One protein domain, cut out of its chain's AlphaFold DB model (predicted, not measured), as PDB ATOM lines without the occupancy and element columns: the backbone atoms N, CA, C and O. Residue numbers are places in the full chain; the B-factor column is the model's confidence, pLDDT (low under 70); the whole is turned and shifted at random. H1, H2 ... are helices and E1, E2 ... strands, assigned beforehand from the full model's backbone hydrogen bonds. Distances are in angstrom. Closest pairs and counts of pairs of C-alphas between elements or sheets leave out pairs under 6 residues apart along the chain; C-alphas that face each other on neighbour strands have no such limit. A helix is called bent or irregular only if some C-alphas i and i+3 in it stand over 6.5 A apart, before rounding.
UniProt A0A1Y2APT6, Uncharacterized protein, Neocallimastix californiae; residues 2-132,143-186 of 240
ATOM      1  N   VAL A   2     233.709 140.774 303.131       94.19
ATOM      2  CA  VAL A   2     235.196 140.881 303.077       94.19
ATOM      3  C   VAL A   2     235.851 139.522 302.786       94.19
ATOM      4  O   VAL A   2     236.731 139.431 301.933       94.19
ATOM      5  N   MET A   3     235.351 138.464 303.433       94.12
ATOM      6  CA  MET A   3     235.746 137.079 303.165       94.12
ATOM      7  C   MET A   3     235.569 136.704 301.690       94.12
ATOM      8  O   MET A   3     236.503 136.199 301.088       94.12
ATOM      9  N   GLU A   4     234.418 137.011 301.084       92.50
ATOM     10  CA  GLU A   4     234.141 136.667 299.681       92.50
ATOM     11  C   GLU A   4     235.177 137.285 298.726       92.50
ATOM     12  O   GLU A   4     235.672 136.614 297.820       92.50
ATOM     13  N   TYR A   5     235.550 138.548 298.963       93.75
ATOM     14  CA  TYR A   5     236.585 139.241 298.190       93.75
ATOM     15  C   TYR A   5     237.974 138.608 298.370       93.75
ATOM     16  O   TYR A   5     238.734 138.476 297.404       93.75
ATOM     17  N   ALA A   6     238.338 138.271 299.611       95.56
ATOM     18  CA  ALA A   6     239.650 137.715 299.933       95.56
ATOM     19  C   ALA A   6     239.782 136.272 299.423       95.56
ATOM     20  O   ALA A   6     240.789 135.904 298.828       95.56
ATOM     21  N   ALA A   7     238.724 135.480 299.560       94.56
ATOM     22  CA  ALA A   7     238.664 134.123 299.046       94.56
ATOM     23  C   ALA A   7     238.568 134.073 297.512       94.56
ATOM     24  O   ALA A   7     238.768 133.013 296.943       94.56
ATOM     25  N   GLY A   8     238.321 135.186 296.810       91.94
ATOM     26  CA  GLY A   8     238.258 135.153 295.346       91.94
ATOM     27  C   GLY A   8     236.967 134.566 294.805       91.94
ATOM     28  O   GLY A   8     237.006 133.803 293.848       91.94
ATOM     29  N   SER A   9     235.846 134.844 295.459       89.19
ATOM     30  CA  SER A   9     234.633 134.059 295.244       89.19
ATOM     31  C   SER A   9     233.941 134.441 293.933       89.19
ATOM     32  O   SER A   9     233.542 135.594 293.749       89.19
ATOM     33  N   GLN A  10     233.821 133.475 293.018       86.06
ATOM     34  CA  GLN A  10     233.468 133.719 291.613       86.06
ATOM     35  C   GLN A  10     231.974 133.987 291.366       86.06
ATOM     36  O   GLN A  10     231.614 134.795 290.508       86.06
ATOM     37  N   ASP A  11     231.087 133.330 292.108       84.62
ATOM     38  CA  ASP A  11     229.630 133.368 291.924       84.62
ATOM     39  C   ASP A  11     228.882 134.000 293.110       84.62
ATOM     40  O   ASP A  11     227.740 133.664 293.426       84.62
ATOM     41  N   TYR A  12     229.544 134.975 293.737       87.69
ATOM     42  CA  TYR A  12     229.090 135.657 294.944       87.69
ATOM     43  C   TYR A  12     228.702 137.105 294.720       87.69
ATOM     44  O   TYR A  12     229.026 137.713 293.699       87.69
ATOM     45  N   PHE A  13     228.116 137.707 295.757       89.06
ATOM     46  CA  PHE A  13     227.699 139.109 295.809       89.06
ATOM     47  C   PHE A  13     228.649 140.104 295.106       89.06
ATOM     48  O   PHE A  13     228.190 141.033 294.441       89.06
ATOM     49  N   TRP A  14     229.966 139.918 295.235       87.81
ATOM     50  CA  TRP A  14     230.981 140.799 294.658       87.81
ATOM     51  C   TRP A  14     231.150 140.726 293.136       87.81
ATOM     52  O   TRP A  14     231.406 141.770 292.533       87.81
ATOM     53  N   VAL A  15     231.068 139.530 292.550       82.88
ATOM     54  CA  VAL A  15     231.398 139.250 291.138       82.88
ATOM     55  C   VAL A  15     230.124 138.944 290.361       82.88
ATOM     56  O   VAL A  15     229.860 139.549 289.327       82.88
ATOM     57  N   ARG A  16     229.294 138.040 290.880       82.81
ATOM     58  CA  ARG A  16     228.014 137.632 290.308       82.81
ATOM     59  C   ARG A  16     227.043 137.375 291.457       82.81
ATOM     60  O   ARG A  16     227.171 136.347 292.104       82.81
ATOM     61  N   PRO A  17     226.076 138.269 291.720       81.81
ATOM     62  CA  PRO A  17     225.197 138.144 292.877       81.81
ATOM     63  C   PRO A  17     224.523 136.767 292.971       81.81
ATOM     64  O   PRO A  17     223.645 136.442 292.177       81.81
ATOM     65  N   GLY A  18     224.949 135.989 293.961       85.50
ATOM     66  CA  GLY A  18     224.572 134.601 294.204       85.50
ATOM     67  C   GLY A  18     225.157 134.134 295.538       85.50
ATOM     68  O   GLY A  18     225.945 134.860 296.149       85.50
ATOM     69  N   ASN A  19     224.725 132.966 296.012       91.19
ATOM     70  CA  ASN A  19     225.297 132.281 297.176       91.19
ATOM     71  C   ASN A  19     225.343 133.113 298.475       91.19
ATOM     72  O   ASN A  19     226.274 133.011 299.275       91.19
ATOM     73  N   TYR A  20     224.300 133.907 298.730       92.44
ATOM     74  CA  TYR A  20     224.109 134.589 300.010       92.44
ATOM     75  C   TYR A  20     222.645 134.587 300.451       92.44
ATOM     76  O   TYR A  20     221.718 134.512 299.642       92.44
ATOM     77  N   TYR A  21     222.446 134.763 301.753       93.19
ATOM     78  CA  TYR A  21     221.149 134.959 302.381       93.19
ATOM     79  C   TYR A  21     221.112 136.288 303.132       93.19
ATOM     80  O   TYR A  21     222.104 136.738 303.712       93.19
ATOM     81  N   LEU A  22     219.932 136.906 303.154       92.75
ATOM     82  CA  LEU A  22     219.642 138.052 304.007       92.75
ATOM     83  C   LEU A  22     218.682 137.613 305.105       92.75
ATOM     84  O   LEU A  22     217.571 137.163 304.830       92.75
ATOM     85  N   TYR A  23     219.103 137.775 306.353       95.25
ATOM     86  CA  TYR A  23     218.300 137.438 307.520       95.25
ATOM     87  C   TYR A  23     217.915 138.709 308.274       95.25
ATOM     88  O   TYR A  23     218.785 139.471 308.691       95.25
ATOM     89  N   LYS A  24     216.617 138.947 308.483       96.62
ATOM     90  CA  LYS A  24     216.152 140.059 309.319       96.62
ATOM     91  C   LYS A  24     215.966 139.589 310.757       96.62
ATOM     92  O   LYS A  24     215.037 138.844 311.053       96.62
ATOM     93  N   ASN A  25     216.779 140.114 311.664       96.62
ATOM     94  CA  ASN A  25     216.477 140.048 313.084       96.62
ATOM     95  C   ASN A  25     215.349 141.048 313.390       96.62
ATOM     96  O   ASN A  25     215.559 142.262 313.353       96.62
ATOM     97  N   ILE A  26     214.145 140.536 313.658       96.69
ATOM     98  CA  ILE A  26     212.946 141.354 313.891       96.69
ATOM     99  C   ILE A  26     213.032 142.127 315.209       96.69
ATOM    100  O   ILE A  26     212.662 143.295 315.242       96.69
ATOM    101  N   GLU A  27     213.570 141.511 316.263       97.06
ATOM    102  CA  GLU A  27     213.698 142.126 317.589       97.06
ATOM    103  C   GLU A  27     214.639 143.336 317.559       97.06
ATOM    104  O   GLU A  27     214.316 144.403 318.074       97.06
ATOM    105  N   LYS A  28     215.790 143.190 316.894       96.12
ATOM    106  CA  LYS A  28     216.795 144.258 316.764       96.12
ATOM    107  C   LYS A  28     216.547 145.181 315.569       96.12
ATOM    108  O   LYS A  28     217.296 146.133 315.373       96.12
ATOM    109  N   ASN A  29     215.535 144.874 314.754       95.44
ATOM    110  CA  ASN A  29     215.236 145.515 313.473       95.44
ATOM    111  C   ASN A  29     216.484 145.716 312.588       95.44
ATOM    112  O   ASN A  29     216.714 146.800 312.052       95.44
ATOM    113  N   TYR A  30     217.291 144.661 312.437       94.94
ATOM    114  CA  TYR A  30     218.555 144.699 311.697       94.94
ATOM    115  C   TYR A  30     218.637 143.564 310.673       94.94
ATOM    116  O   TYR A  30     218.136 142.465 310.914       94.94
ATOM    117  N   TRP A  31     219.264 143.831 309.528       94.44
ATOM    118  CA  TRP A  31     219.511 142.832 308.488       94.44
ATOM    119  C   TRP A  31     220.938 142.303 308.584       94.44
ATOM    120  O   TRP A  31     221.893 143.071 308.663       94.44
ATOM    121  N   HIS A  32     221.076 140.987 308.539       92.62
ATOM    122  CA  HIS A  32     222.339 140.273 308.504       92.62
ATOM    123  C   HIS A  32     222.568 139.716 307.105       92.62
ATOM    124  O   HIS A  32     221.652 139.178 306.482       92.62
ATOM    125  N   PHE A  33     223.801 139.848 306.630       92.25
ATOM    126  CA  PHE A  33     224.272 139.221 305.405       92.25
ATOM    127  C   PHE A  33     224.998 137.929 305.771       92.25
ATOM    128  O   PHE A  33     225.903 137.960 306.605       92.25
ATOM    129  N   HIS A  34     224.609 136.826 305.141       91.69
ATOM    130  CA  HIS A  34     225.231 135.521 305.313       91.69
ATOM    131  C   HIS A  34     225.715 135.012 303.967       91.69
ATOM    132  O   HIS A  34     224.912 134.753 303.077       91.69
ATOM    133  N   ASP A  35     227.021 134.868 303.833       89.75
ATOM    134  CA  ASP A  35     227.631 134.140 302.736       89.75
ATOM    135  C   ASP A  35     227.390 132.624 302.878       89.75
ATOM    136  O   ASP A  35     227.222 132.100 303.981       89.75
ATOM    137  N   SER A  36     227.307 131.919 301.752       90.81
ATOM    138  CA  SER A  36     227.046 130.474 301.689       90.81
ATOM    139  C   SER A  36     227.771 129.850 300.502       90.81
ATOM    140  O   SER A  36     228.108 130.575 299.588       90.81
ATOM    141  N   ASP A  37     227.999 128.536 300.500       90.50
ATOM    142  CA  ASP A  37     228.425 127.754 299.320       90.50
ATOM    143  C   ASP A  37     229.835 128.021 298.721       90.50
ATOM    144  O   ASP A  37     229.992 128.247 297.524       90.50
ATOM    145  N   PHE A  38     230.886 127.998 299.559       90.44
ATOM    146  CA  PHE A  38     232.273 128.437 299.246       90.44
ATOM    147  C   PHE A  38     233.102 127.512 298.346       90.44
ATOM    148  O   PHE A  38     234.331 127.575 298.363       90.44
ATOM    149  N   HIS A  39     232.474 126.669 297.534       89.06
ATOM    150  CA  HIS A  39     233.209 125.692 296.730       89.06
ATOM    151  C   HIS A  39     234.018 126.338 295.588       89.06
ATOM    152  O   HIS A  39     235.126 125.883 295.321       89.06
ATOM    153  N   PHE A  40     233.548 127.432 294.969       90.69
ATOM    154  CA  PHE A  40     234.301 128.187 293.945       90.69
ATOM    155  C   PHE A  40     235.072 129.373 294.519       90.69
ATOM    156  O   PHE A  40     234.852 130.542 294.170       90.69
ATOM    157  N   THR A  41     235.967 129.054 295.449       92.75
ATOM    158  CA  THR A  41     236.823 130.024 296.131       92.75
ATOM    159  C   THR A  41     238.254 129.504 296.254       92.75
ATOM    160  O   THR A  41     238.579 128.403 295.822       92.75
ATOM    161  N   PHE A  42     239.146 130.335 296.789       94.19
ATOM    162  CA  PHE A  42     240.575 130.068 296.956       94.19
ATOM    163  C   PHE A  42     241.292 129.673 295.661       94.19
ATOM    164  O   PHE A  42     242.213 128.864 295.658       94.19
ATOM    165  N   GLY A  43     240.865 130.277 294.553       90.56
ATOM    166  CA  GLY A  43     241.424 130.025 293.231       90.56
ATOM    167  C   GLY A  43     240.885 128.790 292.540       90.56
ATOM    168  O   GLY A  43     241.326 128.511 291.431       90.56
ATOM    169  N   PHE A  44     239.924 128.090 293.142       89.62
ATOM    170  CA  PHE A  44     239.184 127.044 292.465       89.62
ATOM    171  C   PHE A  44     237.972 127.610 291.715       89.62
ATOM    172  O   PHE A  44     237.163 128.347 292.281       89.62
ATOM    173  N   ALA A  45     237.821 127.235 290.446       85.25
ATOM    174  CA  ALA A  45     236.596 127.420 289.676       85.25
ATOM    175  C   ALA A  45     236.500 126.376 288.554       85.25
ATOM    176  O   ALA A  45     237.496 125.773 288.167       85.25
ATOM    177  N   VAL A  46     235.302 126.171 288.009       74.56
ATOM    178  CA  VAL A  46     235.100 125.281 286.853       74.56
ATOM    179  C   VAL A  46     235.779 125.814 285.583       74.56
ATOM    180  O   VAL A  46     235.868 127.022 285.366       74.56
ATOM    181  N   ASP A  47     236.250 124.925 284.708       63.56
ATOM    182  CA  ASP A  47     236.706 125.318 283.369       63.56
ATOM    183  C   ASP A  47     235.538 125.935 282.579       63.56
ATOM    184  O   ASP A  47     234.410 125.443 282.606       63.56
ATOM    185  N   GLY A  48     235.788 127.069 281.916       56.94
ATOM    186  CA  GLY A  48     234.718 127.898 281.343       56.94
ATOM    187  C   GLY A  48     233.951 128.733 282.378       56.94
ATOM    188  O   GLY A  48     232.933 129.341 282.035       56.94
ATOM    189  N   ALA A  49     234.432 128.793 283.628       58.06
ATOM    190  CA  ALA A  49     233.952 129.748 284.616       58.06
ATOM    191  C   ALA A  49     234.021 131.184 284.088       58.06
ATOM    192  O   ALA A  49     234.804 131.554 283.214       58.06
ATOM    193  N   ILE A  50     233.156 132.001 284.673       62.03
ATOM    194  CA  ILE A  50     232.813 133.344 284.210       62.03
ATOM    195  C   ILE A  50     233.996 134.318 284.340       62.03
ATOM    196  O   ILE A  50     234.050 135.319 283.621       62.03
ATOM    197  N   SER A  51     234.958 134.016 285.217       67.19
ATOM    198  CA  SER A  51     236.214 134.753 285.351       67.19
ATOM    199  C   SER A  51     237.403 133.810 285.539       67.19
ATOM    200  O   SER A  51     237.303 132.777 286.197       67.19
ATOM    201  N   ASP A  52     238.555 134.185 284.986       83.50
ATOM    202  CA  ASP A  52     239.830 133.552 285.324       83.50
ATOM    203  C   ASP A  52     240.208 133.954 286.757       83.50
ATOM    204  O   ASP A  52     240.380 135.141 287.055       83.50
ATOM    205  N   SER A  53     240.352 132.969 287.643       87.62
ATOM    206  CA  SER A  53     240.716 133.148 289.052       87.62
ATOM    207  C   SER A  53     242.016 133.934 289.211       87.62
ATOM    208  O   SER A  53     242.169 134.679 290.179       87.62
ATOM    209  N   LYS A  54     242.929 133.860 288.235       88.06
ATOM    210  CA  LYS A  54     244.151 134.666 288.224       88.06
ATOM    211  C   LYS A  54     243.853 136.164 288.261       88.06
ATOM    212  O   LYS A  54     244.530 136.906 288.967       88.06
ATOM    213  N   THR A  55     242.815 136.617 287.555       87.75
ATOM    214  CA  THR A  55     242.431 138.039 287.536       87.75
ATOM    215  C   THR A  55     241.969 138.526 288.907       87.75
ATOM    216  O   THR A  55     242.159 139.694 289.250       87.75
ATOM    217  N   LEU A  56     241.418 137.626 289.727       90.25
ATOM    218  CA  LEU A  56     240.935 137.948 291.063       90.25
ATOM    219  C   LEU A  56     242.077 138.146 292.065       90.25
ATOM    220  O   LEU A  56     241.860 138.857 293.041       90.25
ATOM    221  N   LEU A  57     243.280 137.598 291.838       90.75
ATOM    222  CA  LEU A  57     244.442 137.796 292.722       90.75
ATOM    223  C   LEU A  57     244.864 139.272 292.792       90.75
ATOM    224  O   LEU A  57     245.101 139.822 293.874       90.75
ATOM    225  N   GLU A  58     244.876 139.942 291.642       86.25
ATOM    226  CA  GLU A  58     245.323 141.334 291.488       86.25
ATOM    227  C   GLU A  58     244.170 142.348 291.555       86.25
ATOM    228  O   GLU A  58     244.384 143.560 291.635       86.25
ATOM    229  N   ALA A  59     242.926 141.867 291.541       91.75
ATOM    230  CA  ALA A  59     241.751 142.717 291.489       91.75
ATOM    231  C   ALA A  59     241.654 143.647 292.701       91.75
ATOM    232  O   ALA A  59     241.663 143.194 293.851       91.75
ATOM    233  N   LYS A  60     241.489 144.948 292.447       93.44
ATOM    234  CA  LYS A  60     241.424 145.979 293.491       93.44
ATOM    235  C   LYS A  60     240.070 146.001 294.192       93.44
ATOM    236  O   LYS A  60     239.052 145.788 293.542       93.44
ATOM    237  N   ILE A  61     240.028 146.353 295.480       92.94
ATOM    238  CA  ILE A  61     238.776 146.467 296.268       92.94
ATOM    239  C   ILE A  61     237.713 147.321 295.554       92.94
ATOM    240  O   ILE A  61     236.526 146.992 295.568       92.94
ATOM    241  N   ASN A  62     238.123 148.406 294.897       89.44
ATOM    242  CA  ASN A  62     237.195 149.333 294.240       89.44
ATOM    243  C   ASN A  62     236.765 148.884 292.838       89.44
ATOM    244  O   ASN A  62     235.702 149.281 292.376       89.44
ATOM    245  N   ASP A  63     237.558 148.038 292.184       87.69
ATOM    246  CA  ASP A  63     237.334 147.607 290.800       87.69
ATOM    247  C   ASP A  63     236.936 146.132 290.699       87.69
ATOM    248  O   ASP A  63     236.792 145.604 289.602       87.69
ATOM    249  N   TYR A  64     236.740 145.457 291.829       88.69
ATOM    250  CA  TYR A  64     236.608 144.006 291.873       88.69
ATOM    251  C   TYR A  64     235.461 143.463 291.016       88.69
ATOM    252  O   TYR A  64     235.644 142.478 290.314       88.69
ATOM    253  N   ALA A  65     234.306 144.132 290.992       84.94
ATOM    254  CA  ALA A  65     233.169 143.716 290.165       84.94
ATOM    255  C   ALA A  65     233.468 143.756 288.651       84.94
ATOM    256  O   ALA A  65     232.821 143.058 287.880       84.94
ATOM    257  N   LYS A  66     234.472 144.531 288.210       84.81
ATOM    258  CA  LYS A  66     234.887 144.617 286.797       84.81
ATOM    259  C   LYS A  66     235.663 143.387 286.320       84.81
ATOM    260  O   LYS A  66     235.929 143.273 285.130       84.81
ATOM    261  N   THR A  67     236.042 142.491 287.229       84.69
ATOM    262  CA  THR A  67     236.692 141.214 286.884       84.69
ATOM    263  C   THR A  67     235.729 140.232 286.222       84.69
ATOM    264  O   THR A  67     236.162 139.326 285.514       84.69
ATOM    265  N   ASN A  68     234.420 140.434 286.398       79.88
ATOM    266  CA  ASN A  68     233.406 139.640 285.731       79.88
ATOM    267  C   ASN A  68     233.215 140.111 284.282       79.88
ATOM    268  O   ASN A  68     232.468 141.052 284.020       79.88
ATOM    269  N   LEU A  69     233.857 139.439 283.328       71.88
ATOM    270  CA  LEU A  69     233.708 139.757 281.903       71.88
ATOM    271  C   LEU A  69     232.355 139.304 281.323       71.88
ATOM    272  O   LEU A  69     231.945 139.792 280.270       71.88
ATOM    273  N   GLY A  70     231.655 138.386 281.997       71.00
ATOM    274  CA  GLY A  70     230.378 137.821 281.552       71.00
ATOM    275  C   GLY A  70     229.135 138.596 282.000       71.00
ATOM    276  O   GLY A  70     228.040 138.310 281.515       71.00
ATOM    277  N   ILE A  71     229.267 139.570 282.911       71.75
ATOM    278  CA  ILE A  71     228.149 140.382 283.411       71.75
ATOM    279  C   ILE A  71     228.448 141.867 283.162       71.75
ATOM    280  O   ILE A  71     229.368 142.416 283.760       71.75
ATOM    281  N   PRO A  72     227.645 142.572 282.340       66.38
ATOM    282  CA  PRO A  72     227.896 143.978 282.000       66.38
ATOM    283  C   PRO A  72     227.666 144.945 283.176       66.38
ATOM    284  O   PRO A  72     227.938 146.141 283.072       66.38
ATOM    285  N   ILE A  73     227.139 144.446 284.296       66.44
ATOM    286  CA  ILE A  73     226.844 145.219 285.497       66.44
ATOM    287  C   ILE A  73     228.036 145.114 286.451       66.44
ATOM    288  O   ILE A  73     228.228 144.100 287.111       66.44
ATOM    289  N   SER A  74     228.795 146.202 286.562       76.69
ATOM    290  CA  SER A  74     229.893 146.346 287.532       76.69
ATOM    291  C   SER A  74     229.466 147.023 288.842       76.69
ATOM    292  O   SER A  74     230.295 147.235 289.724       76.69
ATOM    293  N   PHE A  75     228.183 147.372 288.973       82.44
ATOM    294  CA  PHE A  75     227.621 148.059 290.135       82.44
ATOM    295  C   PHE A  75     226.830 147.097 291.026       82.44
ATOM    296  O   PHE A  75     226.009 146.315 290.547       82.44
ATOM    297  N   ARG A  76     227.029 147.198 292.339       86.44
ATOM    298  CA  ARG A  76     226.367 146.396 293.375       86.44
ATOM    299  C   ARG A  76     225.527 147.328 294.242       86.44
ATOM    300  O   ARG A  76     226.064 147.918 295.179       86.44
ATOM    301  N   PRO A  77     224.210 147.441 293.993       86.25
ATOM    302  CA  PRO A  77     223.383 148.474 294.607       86.25
ATOM    303  C   PRO A  77     223.487 148.574 296.127       86.25
ATOM    304  O   PRO A  77     223.590 149.676 296.645       86.25
ATOM    305  N   LEU A  78     223.490 147.457 296.859       88.44
ATOM    306  CA  LEU A  78     223.592 147.509 298.320       88.44
ATOM    307  C   LEU A  78     224.967 148.018 298.775       88.44
ATOM    308  O   LEU A  78     225.055 149.013 299.489       88.44
ATOM    309  N   LEU A  79     226.036 147.342 298.358       89.94
ATOM    310  CA  LEU A  79     227.389 147.647 298.810       89.94
ATOM    311  C   LEU A  79     227.851 149.019 298.326       89.94
ATOM    312  O   LEU A  79     228.321 149.820 299.125       89.94
ATOM    313  N   ASP A  80     227.696 149.310 297.040       91.00
ATOM    314  CA  ASP A  80     228.227 150.542 296.468       91.00
ATOM    315  C   ASP A  80     227.477 151.770 297.010       91.00
ATOM    316  O   ASP A  80     228.107 152.794 297.262       91.00
ATOM    317  N   ASN A  81     226.173 151.657 297.314       93.00
ATOM    318  CA  ASN A  81     225.446 152.721 298.015       93.00
ATOM    319  C   ASN A  81     225.923 152.892 299.460       93.00
ATOM    320  O   ASN A  81     226.134 154.025 299.894       93.00
ATOM    321  N   LEU A  82     226.122 151.801 300.211       92.75
ATOM    322  CA  LEU A  82     226.615 151.878 301.592       92.75
ATOM    323  C   LEU A  82     227.964 152.597 301.671       92.75
ATOM    324  O   LEU A  82     228.170 153.392 302.586       92.75
ATOM    325  N   ARG A  83     228.833 152.371 300.684       93.75
ATOM    326  CA  ARG A  83     230.173 152.960 300.576       93.75
ATOM    327  C   ARG A  83     230.193 154.444 300.192       93.75
ATOM    328  O   ARG A  83     231.229 155.089 300.312       93.75
ATOM    329  N   THR A  84     229.066 155.031 299.775       95.81
ATOM    330  CA  THR A  84     228.979 156.491 299.544       95.81
ATOM    331  C   THR A  84     229.012 157.295 300.846       95.81
ATOM    332  O   THR A  84     229.412 158.463 300.853       95.81
ATOM    333  N   ASN A  85     228.612 156.680 301.963       97.81
ATOM    334  CA  ASN A  85     228.720 157.277 303.283       97.81
ATOM    335  C   ASN A  85     230.156 157.106 303.812       97.81
ATOM    336  O   ASN A  85     230.682 155.996 303.862       97.81
ATOM    337  N   LYS A  86     230.784 158.208 304.246       97.69
ATOM    338  CA  LYS A  86     232.188 158.217 304.691       97.69
ATOM    339  C   LYS A  86     232.457 157.337 305.913       97.69
ATOM    340  O   LYS A  86     233.526 156.744 305.992       97.69
ATOM    341  N   GLU A  87     231.523 157.267 306.857       97.94
ATOM    342  CA  GLU A  87     231.676 156.453 308.068       97.94
ATOM    343  C   GLU A  87     231.593 154.965 307.725       97.94
ATOM    344  O   GLU A  87     232.431 154.182 308.168       97.94
ATOM    345  N   ASN A  88     230.648 154.589 306.859       96.75
ATOM    346  CA  ASN A  88     230.543 153.224 306.350       96.75
ATOM    347  C   ASN A  88     231.785 152.816 305.555       96.75
ATOM    348  O   ASN A  88     232.274 151.707 305.737       96.75
ATOM    349  N   GLU A  89     232.308 153.689 304.691       96.69
ATOM    350  CA  GLU A  89     233.529 153.402 303.930       96.69
ATOM    351  C   GLU A  89     234.743 153.252 304.851       96.69
ATOM    352  O   GLU A  89     235.535 152.325 304.682       96.69
ATOM    353  N   ALA A  90     234.874 154.117 305.863       97.50
ATOM    354  CA  ALA A  90     235.940 154.006 306.853       97.50
ATOM    355  C   ALA A  90     235.850 152.680 307.622       97.50
ATOM    356  O   ALA A  90     236.849 151.971 307.731       97.50
ATOM    357  N   PHE A  91     234.653 152.310 308.090       96.94
ATOM    358  CA  PHE A  91     234.404 151.024 308.741       96.94
ATOM    359  C   PHE A  91     234.713 149.844 307.816       96.94
ATOM    360  O   PHE A  91     235.335 148.868 308.221       96.94
ATOM    361  N   PHE A  92     234.300 149.932 306.556       95.62
ATOM    362  CA  PHE A  92     234.488 148.882 305.569       95.62
ATOM    363  C   PHE A  92     235.971 148.650 305.243       95.62
ATOM    364  O   PHE A  92     236.435 147.507 305.225       95.62
ATOM    365  N   MET A  93     236.740 149.724 305.058       97.06
ATOM    366  CA  MET A  93     238.186 149.637 304.862       97.06
ATOM    367  C   MET A  93     238.916 149.166 306.124       97.06
ATOM    368  O   MET A  93     239.881 148.411 306.021       97.06
ATOM    369  N   ASP A  94     238.456 149.553 307.314       97.50
ATOM    370  CA  ASP A  94     238.992 149.034 308.574       97.50
ATOM    371  C   ASP A  94     238.718 147.530 308.740       97.50
ATOM    372  O   ASP A  94     239.616 146.773 309.105       97.50
ATOM    373  N   ALA A  95     237.525 147.059 308.364       96.88
ATOM    374  CA  ALA A  95     237.195 145.639 308.364       96.88
ATOM    375  C   ALA A  95     238.134 144.838 307.449       96.88
ATOM    376  O   ALA A  95     238.604 143.773 307.845       96.88
ATOM    377  N   PHE A  96     238.470 145.362 306.265       97.50
ATOM    378  CA  PHE A  96     239.484 144.766 305.393       97.50
ATOM    379  C   PHE A  96     240.858 144.667 306.060       97.50
ATOM    380  O   PHE A  96     241.488 143.611 305.992       97.50
ATOM    381  N   LYS A  97     241.312 145.735 306.725       97.25
ATOM    382  CA  LYS A  97     242.596 145.746 307.444       97.25
ATOM    383  C   LYS A  97     242.613 144.704 308.551       97.25
ATOM    384  O   LYS A  97     243.436 143.794 308.522       97.25
ATOM    385  N   GLN A  98     241.641 144.771 309.460       95.25
ATOM    386  CA  GLN A  98     241.548 143.847 310.585       95.25
ATOM    387  C   GLN A  98     241.424 142.391 310.130       95.25
ATOM    388  O   GLN A  98     242.045 141.506 310.718       95.25
ATOM    389  N   PHE A  99     240.630 142.134 309.089       95.56
ATOM    390  CA  PHE A  99     240.466 140.797 308.537       95.56
ATOM    391  C   PHE A  99     241.772 140.274 307.935       95.56
ATOM    392  O   PHE A  99     242.153 139.149 308.237       95.56
ATOM    393  N   THR A 100     242.486 141.088 307.156       96.31
ATOM    394  CA  THR A 100     243.766 140.700 306.537       96.31
ATOM    395  C   THR A 100     244.853 140.452 307.588       96.31
ATOM    396  O   THR A 100     245.595 139.483 307.497       96.31
ATOM    397  N   GLU A 101     244.932 141.279 308.630       94.25
ATOM    398  CA  GLU A 101     245.954 141.134 309.677       94.25
ATOM    399  C   GLU A 101     245.714 139.915 310.578       94.25
ATOM    400  O   GLU A 101     246.673 139.286 311.037       94.25
ATOM    401  N   LYS A 102     244.444 139.596 310.862       91.25
ATOM    402  CA  LYS A 102     244.065 138.639 311.917       91.25
ATOM    403  C   LYS A 102     243.533 137.309 311.393       91.25
ATOM    404  O   LYS A 102     243.770 136.287 312.029       91.25
ATOM    405  N   VAL A 103     242.763 137.329 310.305       91.44
ATOM    406  CA  VAL A 103     241.980 136.178 309.829       91.44
ATOM    407  C   VAL A 103     242.526 135.653 308.511       91.44
ATOM    408  O   VAL A 103     242.948 134.508 308.458       91.44
ATOM    409  N   PHE A 104     242.579 136.477 307.466       95.12
ATOM    410  CA  PHE A 104     243.157 136.124 306.166       95.12
ATOM    411  C   PHE A 104     244.666 136.359 306.173       95.12
ATOM    412  O   PHE A 104     245.216 137.129 305.389       95.12
ATOM    413  N   ASN A 105     245.304 135.710 307.140       94.38
ATOM    414  CA  ASN A 105     246.727 135.753 307.389       94.38
ATOM    415  C   ASN A 105     247.253 134.320 307.330       94.38
ATOM    416  O   ASN A 105     246.797 133.489 308.120       94.38
ATOM    417  N   LEU A 106     248.199 134.015 306.439       95.00
ATOM    418  CA  LEU A 106     248.720 132.653 306.289       95.00
ATOM    419  C   LEU A 106     249.267 132.108 307.620       95.00
ATOM    420  O   LEU A 106     248.952 130.979 307.986       95.00
ATOM    421  N   ASN A 107     249.939 132.948 308.415       92.50
ATOM    422  CA  ASN A 107     250.445 132.574 309.743       92.50
ATOM    423  C   ASN A 107     249.323 132.191 310.734       92.50
ATOM    424  O   ASN A 107     249.590 131.549 311.752       92.50
ATOM    425  N   ALA A 108     248.077 132.608 310.482       90.69
ATOM    426  CA  ALA A 108     246.906 132.268 311.292       90.69
ATOM    427  C   ALA A 108     246.179 131.011 310.807       90.69
ATOM    428  O   ALA A 108     245.696 130.229 311.631       90.69
ATOM    429  N   VAL A 109     246.058 130.838 309.489       92.50
ATOM    430  CA  VAL A 109     245.188 129.811 308.891       92.50
ATOM    431  C   VAL A 109     245.925 128.552 308.477       92.50
ATOM    432  O   VAL A 109     245.289 127.505 308.436       92.50
ATOM    433  N   GLU A 110     247.236 128.614 308.239       94.31
ATOM    434  CA  GLU A 110     248.020 127.472 307.760       94.31
ATOM    435  C   GLU A 110     247.808 126.226 308.623       94.31
ATOM    436  O   GLU A 110     247.376 125.200 308.116       94.31
ATOM    437  N   LYS A 111     247.960 126.340 309.946       91.12
ATOM    438  CA  LYS A 111     247.765 125.200 310.857       91.12
ATOM    439  C   LYS A 111     246.343 124.636 310.850       91.12
ATOM    440  O   LYS A 111     246.143 123.485 311.215       91.12
ATOM    441  N   ARG A 112     245.341 125.448 310.498       92.06
ATOM    442  CA  ARG A 112     243.948 124.986 310.375       92.06
ATOM    443  C   ARG A 112     243.737 124.236 309.068       92.06
ATOM    444  O   ARG A 112     242.991 123.267 309.059       92.06
ATOM    445  N   ILE A 113     244.388 124.693 307.999       95.56
ATOM    446  CA  ILE A 113     244.437 123.981 306.723       95.56
ATOM    447  C   ILE A 113     245.125 122.637 306.949       95.56
ATOM    448  O   ILE A 113     244.518 121.619 306.661       95.56
ATOM    449  N   ASP A 114     246.309 122.628 307.567       96.06
ATOM    450  CA  ASP A 114     247.056 121.399 307.861       96.06
ATOM    451  C   ASP A 114     246.226 120.418 308.701       96.06
ATOM    452  O   ASP A 114     246.102 119.258 308.340       96.06
ATOM    453  N   ALA A 115     245.555 120.891 309.758       95.06
ATOM    454  CA  ALA A 115     244.687 120.033 310.567       95.06
ATOM    455  C   ALA A 115     243.488 119.460 309.784       95.06
ATOM    456  O   ALA A 115     243.062 118.339 310.049       95.06
ATOM    457  N   MET A 116     242.923 120.217 308.836       96.06
ATOM    458  CA  MET A 116     241.852 119.721 307.967       96.06
ATOM    459  C   MET A 116     242.384 118.708 306.952       96.06
ATOM    460  O   MET A 116     241.720 117.716 306.681       96.06
ATOM    461  N   VAL A 117     243.582 118.941 306.415       96.94
ATOM    462  CA  VAL A 117     244.274 118.004 305.526       96.94
ATOM    463  C   VAL A 117     244.525 116.697 306.262       96.94
ATOM    464  O   VAL A 117     244.121 115.652 305.766       96.94
ATOM    465  N   ASP A 118     245.100 116.749 307.463       96.62
ATOM    466  CA  ASP A 118     245.348 115.567 308.290       96.62
ATOM    467  C   ASP A 118     244.054 114.787 308.563       96.62
ATOM    468  O   ASP A 118     244.057 113.560 308.526       96.62
ATOM    469  N   LEU A 119     242.936 115.492 308.784       96.81
ATOM    470  CA  LEU A 119     241.627 114.878 309.016       96.81
ATOM    471  C   LEU A 119     241.104 114.100 307.797       96.81
ATOM    472  O   LEU A 119     240.502 113.049 307.986       96.81
ATOM    473  N   ILE A 120     241.293 114.611 306.576       97.06
ATOM    474  CA  ILE A 120     240.685 114.037 305.358       97.06
ATOM    475  C   ILE A 120     241.651 113.195 304.517       97.06
ATOM    476  O   ILE A 120     241.217 112.555 303.562       97.06
ATOM    477  N   SER A 121     242.954 113.215 304.813       97.00
ATOM    478  CA  SER A 121     243.975 112.622 303.935       97.00
ATOM    479  C   SER A 121     243.779 111.122 303.735       97.00
ATOM    480  O   SER A 121     243.883 110.648 302.608       97.00
ATOM    481  N   GLU A 122     243.458 110.376 304.796       96.69
ATOM    482  CA  GLU A 122     243.220 108.928 304.694       96.69
ATOM    483  C   GLU A 122     242.033 108.615 303.773       96.69
ATOM    484  O   GLU A 122     242.152 107.769 302.886       96.69
ATOM    485  N   ASP A 123     240.923 109.344 303.924       97.06
ATOM    486  CA  ASP A 123     239.732 109.178 303.085       97.06
ATOM    487  C   ASP A 123     240.024 109.527 301.620       97.06
ATOM    488  O   ASP A 123     239.621 108.796 300.714       97.06
ATOM    489  N   VAL A 124     240.770 110.611 301.375       95.56
ATOM    490  CA  VAL A 124     241.192 111.007 300.024       95.56
ATOM    491  C   VAL A 124     242.061 109.921 299.393       95.56
ATOM    492  O   VAL A 124     241.812 109.524 298.255       95.56
ATOM    493  N   TYR A 125     243.059 109.410 300.115       95.38
ATOM    494  CA  TYR A 125     243.933 108.353 299.606       95.38
ATOM    495  C   TYR A 125     243.159 107.069 299.353       95.38
ATOM    496  O   TYR A 125     243.366 106.437 298.321       95.38
ATOM    497  N   SER A 126     242.214 106.716 300.221       94.75
ATOM    498  CA  SER A 126     241.338 105.569 299.999       94.75
ATOM    499  C   SER A 126     240.498 105.731 298.726       94.75
ATOM    500  O   SER A 126     240.521 104.845 297.869       94.75
ATOM    501  N   ASP A 127     239.840 106.883 298.528       92.94
ATOM    502  CA  ASP A 127     238.995 107.135 297.348       92.94
ATOM    503  C   ASP A 127     239.781 107.107 296.029       92.94
ATOM    504  O   ASP A 127     239.286 106.618 295.011       92.94
ATOM    505  N   LEU A 128     241.032 107.578 296.032       90.94
ATOM    506  CA  LEU A 128     241.896 107.550 294.847       90.94
ATOM    507  C   LEU A 128     242.217 106.127 294.360       90.94
ATOM    508  O   LEU A 128     242.525 105.955 293.179       90.94
ATOM    509  N   HIS A 129     242.120 105.121 295.233       89.38
ATOM    510  CA  HIS A 129     242.352 103.714 294.897       89.38
ATOM    511  C   HIS A 129     241.072 102.945 294.548       89.38
ATOM    512  O   HIS A 129     241.153 101.787 294.131       89.38
ATOM    513  N   LEU A 130     239.893 103.557 294.704       88.44
ATOM    514  CA  LEU A 130     238.633 102.914 294.355       88.44
ATOM    515  C   LEU A 130     238.464 102.817 292.837       88.44
ATOM    516  O   LEU A 130     238.757 103.746 292.077       88.44
ATOM    517  N   GLU A 131     237.919 101.686 292.388       86.00
ATOM    518  CA  GLU A 131     237.511 101.522 290.998       86.00
ATOM    519  C   GLU A 131     236.418 102.545 290.661       86.00
ATOM    520  O   GLU A 131     235.368 102.620 291.309       86.00
ATOM    521  N   ARG A 132     236.657 103.362 289.630       81.12
ATOM    522  CA  ARG A 132     235.676 104.347 289.174       81.12
ATOM    523  C   ARG A 132     234.521 103.613 288.489       81.12
ATOM    524  O   ARG A 132     234.647 103.131 287.374       81.12
ATOM    525  N   VAL A 143     238.488 113.480 281.838       71.38
ATOM    526  CA  VAL A 143     239.079 112.683 282.917       71.38
ATOM    527  C   VAL A 143     240.165 113.512 283.588       71.38
ATOM    528  O   VAL A 143     241.177 113.851 282.973       71.38
ATOM    529  N   PHE A 144     239.956 113.832 284.860       74.94
ATOM    530  CA  PHE A 144     240.966 114.476 285.685       74.94
ATOM    531  C   PHE A 144     241.822 113.406 286.370       74.94
ATOM    532  O   PHE A 144     241.318 112.588 287.136       74.94
ATOM    533  N   ASN A 145     243.128 113.417 286.097       75.69
ATOM    534  CA  ASN A 145     244.088 112.464 286.663       75.69
ATOM    535  C   ASN A 145     244.529 112.884 288.074       75.69
ATOM    536  O   ASN A 145     245.714 113.130 288.317       75.69
ATOM    537  N   TYR A 146     243.569 113.004 288.990       84.25
ATOM    538  CA  TYR A 146     243.857 113.273 290.395       84.25
ATOM    539  C   TYR A 146     244.648 112.112 291.001       84.25
ATOM    540  O   TYR A 146     244.354 110.943 290.759       84.25
ATOM    541  N   ASN A 147     245.678 112.446 291.767       90.44
ATOM    542  CA  ASN A 147     246.522 111.502 292.486       90.44
ATOM    543  C   ASN A 147     247.007 112.150 293.789       90.44
ATOM    544  O   ASN A 147     246.788 113.342 294.009       90.44
ATOM    545  N   GLU A 148     247.675 111.368 294.632       94.38
ATOM    546  CA  GLU A 148     248.167 111.823 295.935       94.38
ATOM    547  C   GLU A 148     249.092 113.038 295.803       94.38
ATOM    548  O   GLU A 148     248.880 114.042 296.471       94.38
ATOM    549  N   THR A 149     250.051 113.009 294.872       92.31
ATOM    550  CA  THR A 149     250.960 114.141 294.618       92.31
ATOM    551  C   THR A 149     250.200 115.411 294.245       92.31
ATOM    552  O   THR A 149     250.547 116.499 294.699       92.31
ATOM    553  N   TYR A 150     249.158 115.289 293.420       90.44
ATOM    554  CA  TYR A 150     248.312 116.417 293.060       90.44
ATOM    555  C   TYR A 150     247.563 116.961 294.280       90.44
ATOM    556  O   TYR A 150     247.648 118.160 294.531       90.44
ATOM    557  N   PHE A 151     246.897 116.106 295.065       93.50
ATOM    558  CA  PHE A 151     246.241 116.514 296.314       93.50
ATOM    559  C   PHE A 151     247.217 117.248 297.242       93.50
ATOM    560  O   PHE A 151     246.940 118.366 297.674       93.50
ATOM    561  N   GLU A 152     248.395 116.667 297.456       94.50
ATOM    562  CA  GLU A 152     249.425 117.227 298.322       94.50
ATOM    563  C   GLU A 152     249.906 118.597 297.833       94.50
ATOM    564  O   GLU A 152     249.981 119.541 298.620       94.50
ATOM    565  N   SER A 153     250.136 118.756 296.526       92.62
ATOM    566  CA  SER A 153     250.476 120.065 295.953       92.62
ATOM    567  C   SER A 153     249.375 121.108 296.168       92.62
ATOM    568  O   SER A 153     249.678 122.251 296.503       92.62
ATOM    569  N   GLN A 154     248.091 120.735 296.062       92.81
ATOM    570  CA  GLN A 154     246.982 121.680 296.243       92.81
ATOM    571  C   GLN A 154     246.864 122.185 297.687       92.81
ATOM    572  O   GLN A 154     246.386 123.300 297.914       92.81
ATOM    573  N   VAL A 155     247.300 121.394 298.668       94.50
ATOM    574  CA  VAL A 155     247.127 121.732 300.087       94.50
ATOM    575  C   VAL A 155     248.406 122.216 300.773       94.50
ATOM    576  O   VAL A 155     248.317 122.981 301.736       94.50
ATOM    577  N   LYS A 156     249.594 121.840 300.277       93.38
ATOM    578  CA  LYS A 156     250.891 122.191 300.885       93.38
ATOM    579  C   LYS A 156     251.628 123.323 300.177       93.38
ATOM    580  O   LYS A 156     252.359 124.049 300.853       93.38
ATOM    581  N   ASP A 157     251.453 123.504 298.869       94.69
ATOM    582  CA  ASP A 157     252.290 124.446 298.127       94.69
ATOM    583  C   ASP A 157     251.929 125.908 298.417       94.69
ATOM    584  O   ASP A 157     250.776 126.339 298.339       94.69
ATOM    585  N   VAL A 158     252.961 126.696 298.717       94.12
ATOM    586  CA  VAL A 158     252.845 128.122 299.067       94.12
ATOM    587  C   VAL A 158     253.345 129.037 297.943       94.12
ATOM    588  O   VAL A 158     252.965 130.204 297.885       94.12
ATOM    589  N   ASP A 159     254.174 128.514 297.036       90.00
ATOM    590  CA  ASP A 159     254.858 129.284 295.984       90.00
ATOM    591  C   ASP A 159     254.593 128.761 294.564       90.00
ATOM    592  O   ASP A 159     255.032 129.366 293.583       90.00
ATOM    593  N   ALA A 160     253.880 127.641 294.434       80.62
ATOM    594  CA  ALA A 160     253.624 127.038 293.138       80.62
ATOM    595  C   ALA A 160     252.566 127.834 292.365       80.62
ATOM    596  O   ALA A 160     251.439 128.022 292.821       80.62
ATOM    597  N   GLN A 161     252.932 128.267 291.156       71.31
ATOM    598  CA  GLN A 161     251.944 128.689 290.165       71.31
ATOM    599  C   GLN A 161     251.029 127.504 289.835       71.31
ATOM    600  O   GLN A 161     251.498 126.362 289.811       71.31
ATOM    601  N   PRO A 162     249.742 127.751 289.559       70.56
ATOM    602  CA  PRO A 162     248.798 126.679 289.300       70.56
ATOM    603  C   PRO A 162     249.201 125.898 288.042       70.56
ATOM    604  O   PRO A 162     249.516 126.480 287.000       70.56
ATOM    605  N   GLY A 163     249.170 124.568 288.124       68.44
ATOM    606  CA  GLY A 163     249.392 123.698 286.965       68.44
ATOM    607  C   GLY A 163     248.208 123.670 285.991       68.44
ATOM    608  O   GLY A 163     248.338 123.157 284.882       68.44
ATOM    609  N   GLN A 164     247.055 124.208 286.403       76.31
ATOM    610  CA  GLN A 164     245.797 124.234 285.659       76.31
ATOM    611  C   GLN A 164     245.103 125.589 285.841       76.31
ATOM    612  O   GLN A 164     245.213 126.224 286.889       76.31
ATOM    613  N   ILE A 165     244.374 126.043 284.822       80.50
ATOM    614  CA  ILE A 165     243.548 127.251 284.936       80.50
ATOM    615  C   ILE A 165     242.536 127.036 286.067       80.50
ATOM    616  O   ILE A 165     242.015 125.937 286.220       80.50
ATOM    617  N   ASN A 166     242.276 128.075 286.868       86.25
ATOM    618  CA  ASN A 166     241.290 128.021 287.953       86.25
ATOM    619  C   ASN A 166     241.502 126.887 288.973       86.25
ATOM    620  O   ASN A 166     240.540 126.423 289.580       86.25
ATOM    621  N   CYS A 167     242.741 126.441 289.181       88.75
ATOM    622  CA  CYS A 167     243.055 125.484 290.232       88.75
ATOM    623  C   CYS A 167     244.393 125.834 290.881       88.75
ATOM    624  O   CYS A 167     245.469 125.485 290.387       88.75
ATOM    625  N   PHE A 168     244.310 126.603 291.963       92.69
ATOM    626  CA  PHE A 168     245.458 127.111 292.698       92.69
ATOM    627  C   PHE A 168     245.590 126.376 294.029       92.69
ATOM    628  O   PHE A 168     244.574 126.179 294.702       92.69
ATOM    629  N   PRO A 169     246.823 126.083 294.478       94.81
ATOM    630  CA  PRO A 169     247.032 125.647 295.846       94.81
ATOM    631  C   PRO A 169     246.478 126.667 296.843       94.81
ATOM    632  O   PRO A 169     246.712 127.875 296.719       94.81
ATOM    633  N   ILE A 170     245.761 126.191 297.861       95.56
ATOM    634  CA  ILE A 170     245.034 127.065 298.792       95.56
ATOM    635  C   ILE A 170     245.977 128.005 299.557       95.56
ATOM    636  O   ILE A 170     245.673 129.187 299.744       95.56
ATOM    637  N   LYS A 171     247.154 127.511 299.968       96.19
ATOM    638  CA  LYS A 171     248.145 128.318 300.693       96.19
ATOM    639  C   LYS A 171     248.787 129.366 299.786       96.19
ATOM    640  O   LYS A 171     248.917 130.517 300.208       96.19
ATOM    641  N   TYR A 172     249.115 129.000 298.544       95.69
ATOM    642  CA  TYR A 172     249.558 129.947 297.518       95.69
ATOM    643  C   TYR A 172     248.531 131.068 297.317       95.69
ATOM    644  O   TYR A 172     248.878 132.247 297.413       95.69
ATOM    645  N   TRP A 173     247.253 130.713 297.126       95.81
ATOM    646  CA  TRP A 173     246.180 131.691 296.955       95.81
ATOM    647  C   TRP A 173     246.139 132.689 298.111       95.81
ATOM    648  O   TRP A 173     246.173 133.904 297.897       95.81
ATOM    649  N   ILE A 174     246.089 132.178 299.344       96.31
ATOM    650  CA  ILE A 174     246.012 133.002 300.551       96.31
ATOM    651  C   ILE A 174     247.223 133.929 300.637       96.31
ATOM    652  O   ILE A 174     247.041 135.126 300.849       96.31
ATOM    653  N   LYS A 175     248.441 133.417 300.411       95.69
ATOM    654  CA  LYS A 175     249.669 134.223 300.433       95.69
ATOM    655  C   LYS A 175     249.624 135.359 299.415       95.69
ATOM    656  O   LYS A 175     249.733 136.524 299.795       95.69
ATOM    657  N   THR A 176     249.433 135.042 298.137       95.25
ATOM    658  CA  THR A 176     249.461 136.044 297.062       95.25
ATOM    659  C   THR A 176     248.348 137.074 297.236       95.25
ATOM    660  O   THR A 176     248.546 138.279 297.051       95.25
ATOM    661  N   ARG A 177     247.163 136.629 297.655       95.38
ATOM    662  CA  ARG A 177     246.032 137.527 297.867       95.38
ATOM    663  C   ARG A 177     246.201 138.407 299.105       95.38
ATOM    664  O   ARG A 177     245.845 139.585 299.057       95.38
ATOM    665  N   GLN A 178     246.791 137.880 300.177       95.94
ATOM    666  CA  GLN A 178     247.202 138.651 301.350       95.94
ATOM    667  C   GLN A 178     248.221 139.731 300.961       95.94
ATOM    668  O   GLN A 178     248.054 140.883 301.347       95.94
ATOM    669  N   GLU A 179     249.243 139.401 300.167       95.50
ATOM    670  CA  GLU A 179     250.245 140.365 299.684       95.50
ATOM    671  C   GLU A 179     249.607 141.501 298.864       95.50
ATOM    672  O   GLU A 179     249.916 142.676 299.075       95.50
ATOM    673  N   SER A 180     248.655 141.173 297.987       95.69
ATOM    674  CA  SER A 180     247.868 142.162 297.239       95.69
ATOM    675  C   SER A 180     247.068 143.086 298.168       95.69
ATOM    676  O   SER A 180     247.106 144.311 298.020       95.69
ATOM    677  N   LEU A 181     246.385 142.531 299.174       96.56
ATOM    678  CA  LEU A 181     245.632 143.302 300.170       96.56
ATOM    679  C   LEU A 181     246.534 144.221 301.002       96.56
ATOM    680  O   LEU A 181     246.186 145.376 301.235       96.56
ATOM    681  N   VAL A 182     247.712 143.741 301.400       96.81
ATOM    682  CA  VAL A 182     248.726 144.516 302.131       96.81
ATOM    683  C   VAL A 182     249.127 145.764 301.356       96.81
ATOM    684  O   VAL A 182     249.112 146.866 301.911       96.81
ATOM    685  N   GLN A 183     249.422 145.607 300.064       96.69
ATOM    686  CA  GLN A 183     249.786 146.719 299.188       96.69
ATOM    687  C   GLN A 183     248.626 147.705 299.011       96.69
ATOM    688  O   GLN A 183     248.827 148.915 299.097       96.69
ATOM    689  N   GLN A 184     247.407 147.203 298.796       96.31
ATOM    690  CA  GLN A 184     246.225 148.043 298.589       96.31
ATOM    691  C   GLN A 184     245.822 148.837 299.838       96.31
ATOM    692  O   GLN A 184     245.362 149.973 299.724       96.31
ATOM    693  N   LEU A 185     245.969 148.241 301.022       96.69
ATOM    694  CA  LEU A 185     245.531 148.824 302.292       96.69
ATOM    695  C   LEU A 185     246.633 149.614 303.009       96.69
ATOM    696  O   LEU A 185     246.326 150.330 303.966       96.69
ATOM    697  N   GLY A 186     247.889 149.486 302.568       96.81
ATOM    698  CA  GLY A 186     249.046 150.132 303.189       96.81
ATOM    699  C   GLY A 186     249.294 149.653 304.622       96.81
ATOM    700  O   GLY A 186     249.582 150.466 305.497       96.81
TER     701      GLY A 186
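What this domain is: This is residues 2 to 132 and 143 to 186 of the 240 residues of an uncharacterized protein of Neocallimastix californiae (UniProt A0A1Y2APT6). Two long helices, H5 and then H6, follow one another along the longest axis, and a third, H8, packs over the place where they join, with H7 beside the far half of H6. The short helix H1 lies near the middle, packed on H5 and H8, H2 packs on H8, and a two-stranded hairpin, E1 and E2, reaches away from this helical body, its residues 25 to 30 sticking out. The printed part has 175 residues, with eight named helices and two named strands in the order H1, E1, E2, H2, H3, H4, H5, H6, H7, H8. The class is mostly helix, and the sheet E1 - E2 is antiparallel. The whole is compact, with a radius of gyration of the C-alphas of 17.8 A and spans of 55 by 38 by 34 A.

Where its parts are: H1 is residues 2 to 7, beginning at C-alpha 2 at (235.196, 140.881, 303.077). E1, residues 20 to 25, is 16.1 A long, and E2, residues 30 to 35, is 16.6 A long. Three short helices follow: H2, residues 53 to 58, H3, residues 64 to 67, and H4, residues 77 to 82. H5, residues 86 to 102, begins at C-alpha 86 at (232.188, 158.217, 304.691) and is 24.0 A long. H6, residues 106 to 128, is the longest helix by residues and measures 28.4 A. It has a kink of 48 degrees near residue 122 and is irregular, with C-alphas 119 and 122 7.5 A apart. H7, residues 148 to 156, is 11.8 A long. H8, residues 170 to 185, is 22.0 A long and ends at C-alpha 185 at (245.531, 148.824, 302.292).

How they stand to each other: H8 is the hub and touches five helices. It touches H1 with residues 174 to 178 alone, closest at the C-alphas of Ala 6 and Arg 177, 6.7 A apart, at a steep tilt of 46 degrees, opposite ways. It touches H2 at a shallow tilt of 32 degrees, the same way, closest at the C-alphas of Leu 57 and Arg 177, 5.4 A. With residues 178 to 185 alone it touches H5, closest at the C-alphas of Thr 100 and Gln 178, 6.6 A, at a steep tilt of 40 degrees, opposite ways. With residues 171 to 178 alone it touches H6, closest at the C-alphas of Leu 106 and Lys 175, 6.1 A. It touches H7 with residues 170 to 171 alone, closest at the C-alphas of Val 155 and Ile 170, 5.9 A. H6 and H7 touch at a shallow tilt of 15 degrees, opposite ways, closest at the C-alphas of Tyr 125 and Glu 148, 6.6 A. H1 and H5 only just touch, with 3 pairs of C-alphas within 8 A, the closest those of Val 2 and Phe 96, 6.2 A. H2 and H3 only just touch, also with 3 pairs, the closest those of Thr 55 and Thr 67, 6.6 A. H4 and H5 are close but not clearly touching, closest at the C-alphas of Leu 82 and Asn 88, 6.3 A. The hairpin E1 and E2 is antiparallel at 156 degrees, with N 23 and O 32 2.9 A and N 32 and O 23 2.8 A apart, within hydrogen-bond range. E1 and H8 are apart. Every O i to N i+4 pair is within hydrogen-bond range in H1, H4, H5, H7 and H8. In H6 15 of 19 are, in H2 0 of 2, where 2 of 3 O i to N i+3 pairs are, and H3 is too short for an O i to N i+4 pair.

The domain as a whole: The two C-alphas farthest apart are those of Lys 86 and Glu 131, 58.6 A. Residues 133 to 142 are not printed, and C-alphas 132 and 143 are 11.0 A apart across the cut. The links H1 to E1, E2 to H2 and H7 to H8 are long. The mean pLDDT of the printed part is 89.8; residues 47 to 51, 72 to 73 and 163 are under 70.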